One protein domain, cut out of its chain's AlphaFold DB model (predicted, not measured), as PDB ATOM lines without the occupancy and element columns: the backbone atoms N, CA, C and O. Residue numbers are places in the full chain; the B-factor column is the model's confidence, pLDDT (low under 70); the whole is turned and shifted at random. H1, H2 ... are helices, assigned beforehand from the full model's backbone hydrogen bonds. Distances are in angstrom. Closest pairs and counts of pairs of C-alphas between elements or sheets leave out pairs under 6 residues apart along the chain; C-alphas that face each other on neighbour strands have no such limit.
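Overview. This is residues 2 to 41 of the 98 residues of an uncharacterized protein of Gordonia rubripertincta (UniProt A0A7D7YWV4). One long helix, H2, is the shaft of a thin rod, and a short helix lies beyond each of its ends: H1 past the end where H2 begins, H3 past the end where H2 finishes. It is a strung-out row of pieces without a packed core, for no helix touches another, and residues 2 to 24 and 35 to 40 stand free. The printed part has 40 residues with three named helices, in the order H1, H2, H3, and no named strand; its class is all helix. The whole is extended, with a radius of gyration of the C-alphas of 14.8 A, and the C-alphas span 44 by 20 by 14 A.

Arrangement. Start with H2, residues 14 to 30, the longest helix with 17 residues. Look back along the chain to H1, residues 6 to 9: a tight link of 4 residues joins it to H2, yet the two are apart, with no C-alpha of the one within 8 A of the other. Now look past Val 30 to H3, residues 37 to 41: a short link of 6 residues leads there, and H2 and H3 are apart by the same measure. H1 and H3 are apart as well. In the backbones of H2 and H3 you will find every O i to N i+4 pair within hydrogen-bond range; H1 is too short for such a pair, but its one O i to N i+3 pair is within range.

Along the chain. Find C-alpha 14 at (119.997, 121.861, 108.222); from there H2 runs 24.3 A to C-alpha 30 at (109.001, 143.270, 104.561). Go back to C-alpha 6 at (111.302, 110.595, 105.238), where H1 begins; it ends at Trp 9, 5.3 A from first to last C-alpha. Then go on to Gly 37, where H3 begins; it measures 6.8 A and ends at C-alpha 41, at (103.788, 148.508, 116.350).

Size, cuts and confidence. The outline is a rod, and the two C-alphas farthest apart are those of Ala 7, in H1, and His 39, in H3, at 44.2 A. From the first printed C-alpha, Asn 2, to the last, Arg 41, the distance is 40.5 A. The printed part has no cut, and neither link between the helices is long. In the B-factor column of this predicted model the mean pLDDT of the printed part is 79.1; look for the values under 70 at residue 32 and at residues 35 to 38, of which 37 and 38 belong to H3. H2 has a mean pLDDT of 87, H1 of 75 and H3 of 71.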
ATOM      1  N   ASN A   2     104.580 111.792  97.537       70.75
ATOM      2  CA  ASN A   2     104.320 111.987  98.963       70.75
ATOM      3  C   ASN A   2     105.451 112.826  99.586       70.75
ATOM      4  O   ASN A   2     106.479 112.288 100.001       70.75
ATOM      5  N   TYR A   3     105.262 114.147  99.607       70.25
ATOM      6  CA  TYR A   3     106.238 115.128 100.107       70.25
ATOM      7  C   TYR A   3     106.477 115.054 101.623       70.25
ATOM      8  O   TYR A   3     107.380 115.707 102.129       70.25
ATOM      9  N   LEU A   4     105.696 114.248 102.347       76.19
ATOM     10  CA  LEU A   4     105.841 114.015 103.787       76.19
ATOM     11  C   LEU A   4     106.616 112.721 104.105       76.19
ATOM     12  O   LEU A   4     106.720 112.337 105.266       76.19
ATOM     13  N   SER A   5     107.148 112.022 103.093       79.50
ATOM     14  CA  SER A   5     107.935 110.803 103.313       79.50
ATOM     15  C   SER A   5     109.363 111.128 103.789       79.50
ATOM     16  O   SER A   5     109.992 112.031 103.233       79.50
ATOM     17  N   PRO A   6     109.931 110.378 104.757       72.06
ATOM     18  CA  PRO A   6     111.302 110.595 105.238       72.06
ATOM     19  C   PRO A   6     112.356 110.553 104.122       72.06
ATOM     20  O   PRO A   6     113.331 111.297 104.151       72.06
ATOM     21  N   ALA A   7     112.125 109.733 103.091       77.19
ATOM     22  CA  ALA A   7     112.992 109.635 101.921       77.19
ATOM     23  C   ALA A   7     113.089 110.950 101.124       77.19
ATOM     24  O   ALA A   7     114.145 111.243 100.571       77.19
ATOM     25  N   ALA A   8     112.026 111.764 101.095       74.69
ATOM     26  CA  ALA A   8     112.025 113.056 100.405       74.69
ATOM     27  C   ALA A   8     112.855 114.125 101.139       74.69
ATOM     28  O   ALA A   8     113.396 115.027 100.506       74.69
ATOM     29  N   TRP A   9     112.985 114.009 102.462       75.75
ATOM     30  CA  TRP A   9     113.711 114.962 103.309       75.75
ATOM     31  C   TRP A   9     115.144 114.537 103.616       75.75
ATOM     32  O   TRP A   9     115.913 115.324 104.159       75.75
ATOM     33  N   ASN A  10     115.536 113.328 103.213       75.56
ATOM     34  CA  ASN A  10     116.852 112.762 103.503       75.56
ATOM     35  C   ASN A  10     118.017 113.567 102.880       75.56
ATOM     36  O   ASN A  10     119.146 113.487 103.348       75.56
ATOM     37  N   GLY A  11     117.745 114.370 101.841       71.94
ATOM     38  CA  GLY A  11     118.710 115.298 101.231       71.94
ATOM     39  C   GLY A  11     118.606 116.753 101.713       71.94
ATOM     40  O   GLY A  11     119.410 117.591 101.307       71.94
ATOM     41  N   VAL A  12     117.622 117.085 102.557       78.56
ATOM     42  CA  VAL A  12     117.424 118.449 103.063       78.56
ATOM     43  C   VAL A  12     118.286 118.634 104.306       78.56
ATOM     44  O   VAL A  12     117.906 118.284 105.420       78.56
ATOM     45  N   GLY A  13     119.478 119.186 104.099       81.44
ATOM     46  CA  GLY A  13     120.376 119.541 105.189       81.44
ATOM     47  C   GLY A  13     119.838 120.694 106.041       81.44
ATOM     48  O   GLY A  13     119.052 121.528 105.585       81.44
ATOM     49  N   ILE A  14     120.340 120.788 107.275       84.88
ATOM     50  CA  ILE A  14     119.997 121.861 108.222       84.88
ATOM     51  C   ILE A  14     120.230 123.264 107.634       84.88
ATOM     52  O   ILE A  14     119.480 124.193 107.916       84.88
ATOM     53  N   VAL A  15     121.229 123.407 106.758       84.94
ATOM     54  CA  VAL A  15     121.560 124.669 106.081       84.94
ATOM     55  C   VAL A  15     120.439 125.102 105.136       84.94
ATOM     56  O   VAL A  15     120.031 126.260 105.163       84.94
ATOM     57  N   THR A  16     119.881 124.179 104.350       85.88
ATOM     58  CA  THR A  16     118.755 124.471 103.450       85.88
ATOM     59  C   THR A  16     117.524 124.896 104.246       85.88
ATOM     60  O   THR A  16     116.858 125.863 103.880       85.88
ATOM     61  N   PHE A  17     117.255 124.233 105.375       88.88
ATOM     62  CA  PHE A  17     116.173 124.624 106.276       88.88
ATOM     63  C   PHE A  17     116.380 126.032 106.853       88.88
ATOM     64  O   PHE A  17     115.457 126.845 106.827       88.88
ATOM     65  N   LEU A  18     117.595 126.353 107.313       91.88
ATOM     66  CA  LEU A  18     117.929 127.683 107.831       91.88
ATOM     67  C   LEU A  18     117.740 128.773 106.775       91.88
ATOM     68  O   LEU A  18     117.145 129.805 107.069       91.88
ATOM     69  N   ILE A  19     118.189 128.537 105.539       92.69
ATOM     70  CA  ILE A  19     118.019 129.495 104.441       92.69
ATOM     71  C   ILE A  19     116.532 129.756 104.184       92.69
ATOM     72  O   ILE A  19     116.121 130.914 104.101       92.69
ATOM     73  N   VAL A  20     115.712 128.705 104.101       93.12
ATOM     74  CA  VAL A  20     114.263 128.847 103.895       93.12
ATOM     75  C   VAL A  20     113.610 129.583 105.065       93.12
ATOM     76  O   VAL A  20     112.829 130.506 104.835       93.12
ATOM     77  N   ALA A  21     113.955 129.241 106.308       90.50
ATOM     78  CA  ALA A  21     113.395 129.879 107.497       90.50
ATOM     79  C   ALA A  21     113.750 131.374 107.574       90.50
ATOM     80  O   ALA A  21     112.869 132.204 107.796       90.50
ATOM     81  N   VAL A  22     115.014 131.736 107.329       91.31
ATOM     82  CA  VAL A  22     115.468 133.138 107.329       91.31
ATOM     83  C   VAL A  22     114.831 133.919 106.182       91.31
ATOM     84  O   VAL A  22     114.405 135.055 106.373       91.31
ATOM     85  N   THR A  23     114.706 133.309 105.001       90.06
ATOM     86  CA  THR A  23     114.072 133.955 103.844       90.06
ATOM     87  C   THR A  23     112.585 134.198 104.101       90.06
ATOM     88  O   THR A  23     112.090 135.297 103.858       90.06
ATOM     89  N   ALA A  24     111.875 133.213 104.656       89.31
ATOM     90  CA  ALA A  24     110.472 133.359 105.032       89.31
ATOM     91  C   ALA A  24     110.280 134.442 106.104       89.31
ATOM     92  O   ALA A  24     109.367 135.259 105.989       89.31
ATOM     93  N   LEU A  25     111.174 134.495 107.098       87.31
ATOM     94  CA  LEU A  25     111.178 135.538 108.119       87.31
ATOM     95  C   LEU A  25     111.362 136.922 107.482       87.31
ATOM     96  O   LEU A  25     110.538 137.803 107.700       87.31
ATOM     97  N   MET A  26     112.376 137.106 106.632       84.69
ATOM     98  CA  MET A  26     112.632 138.381 105.947       84.69
ATOM     99  C   MET A  26     111.438 138.838 105.104       84.69
ATOM    100  O   MET A  26     111.046 140.002 105.168       84.69
ATOM    101  N   ILE A  27     110.808 137.925 104.360       86.00
ATOM    102  CA  ILE A  27     109.603 138.234 103.577       86.00
ATOM    103  C   ILE A  27     108.462 138.683 104.494       86.00
ATOM    104  O   ILE A  27     107.785 139.667 104.196       86.00
ATOM    105  N   ALA A  28     108.254 137.985 105.609       83.94
ATOM    106  CA  ALA A  28     107.206 138.315 106.561       83.94
ATOM    107  C   ALA A  28     107.437 139.677 107.242       83.94
ATOM    108  O   ALA A  28     106.467 140.385 107.505       83.94
ATOM    109  N   LEU A  29     108.694 140.080 107.460       79.25
ATOM    110  CA  LEU A  29     109.029 141.424 107.943       79.25
ATOM    111  C   LEU A  29     108.737 142.490 106.887       79.25
ATOM    112  O   LEU A  29     108.076 143.479 107.186       79.25
ATOM    113  N   VAL A  30     109.190 142.289 105.646       78.19
ATOM    114  CA  VAL A  30     109.001 143.270 104.561       78.19
ATOM    115  C   VAL A  30     107.520 143.456 104.227       78.19
ATOM    116  O   VAL A  30     107.080 144.574 103.977       78.19
ATOM    117  N   LYS A  31     106.725 142.380 104.264       76.81
ATOM    118  CA  LYS A  31     105.265 142.457 104.100       76.81
ATOM    119  C   LYS A  31     104.519 142.941 105.346       76.81
ATOM    120  O   LYS A  31     103.298 143.070 105.287       76.81
ATOM    121  N   GLY A  32     105.218 143.196 106.453       68.81
ATOM    122  CA  GLY A  32     104.618 143.653 107.706       68.81
ATOM    123  C   GLY A  32     103.725 142.612 108.390       68.81
ATOM    124  O   GLY A  32     102.908 142.971 109.231       68.81
ATOM    125  N   TRP A  33     103.848 141.329 108.036       73.12
ATOM    126  CA  TRP A  33     103.104 140.234 108.674       73.12
ATOM    127  C   TRP A  33     103.615 139.945 110.084       73.12
ATOM    128  O   TRP A  33     102.853 139.505 110.941       73.12
ATOM    129  N   ILE A  34     104.904 140.194 110.326       70.81
ATOM    130  CA  ILE A  34     105.538 140.030 111.633       70.81
ATOM    131  C   ILE A  34     105.994 141.400 112.121       70.81
ATOM    132  O   ILE A  34     106.896 142.009 111.551       70.81
ATOM    133  N   VAL A  35     105.372 141.867 113.204       67.19
ATOM    134  CA  VAL A  35     105.741 143.104 113.895       67.19
ATOM    135  C   VAL A  35     106.579 142.735 115.116       67.19
ATOM    136  O   VAL A  35     106.062 142.171 116.082       67.19
ATOM    137  N   PHE A  36     107.879 143.030 115.083       66.38
ATOM    138  CA  PHE A  36     108.758 142.759 116.220       66.38
ATOM    139  C   PHE A  36     108.575 143.803 117.326       66.38
ATOM    140  O   PHE A  36     109.083 144.920 117.253       66.38
ATOM    141  N   GLY A  37     107.871 143.405 118.384       69.19
ATOM    142  CA  GLY A  37     107.787 144.159 119.631       69.19
ATOM    143  C   GLY A  37     106.848 145.368 119.602       69.19
ATOM    144  O   GLY A  37     106.281 145.757 118.581       69.19
ATOM    145  N   VAL A  38     106.667 145.955 120.787       69.69
ATOM    146  CA  VAL A  38     105.701 147.035 121.044       69.69
ATOM    147  C   VAL A  38     106.073 148.312 120.284       69.69
ATOM    148  O   VAL A  38     105.214 148.919 119.650       69.69
ATOM    149  N   HIS A  39     107.365 148.653 120.241       71.00
ATOM    150  CA  HIS A  39     107.850 149.865 119.576       71.00
ATOM    151  C   HIS A  39     107.685 149.843 118.057       71.00
ATOM    152  O   HIS A  39     107.337 150.863 117.471       71.00
ATOM    153  N   HIS A  40     107.865 148.697 117.392       70.75
ATOM    154  CA  HIS A  40     107.623 148.638 115.949       70.75
ATOM    155  C   HIS A  40     106.132 148.826 115.631       70.75
ATOM    156  O   HIS A  40     105.789 149.531 114.684       70.75
ATOM    157  N   ARG A  41     105.237 148.286 116.473       72.75
ATOM    158  CA  ARG A  41     103.788 148.508 116.350       72.75
ATOM    159  C   ARG A  41     103.418 149.979 116.533       72.75
ATOM    160  O   ARG A  41     102.585 150.493 115.794       72.75
TER     161      ARG A  41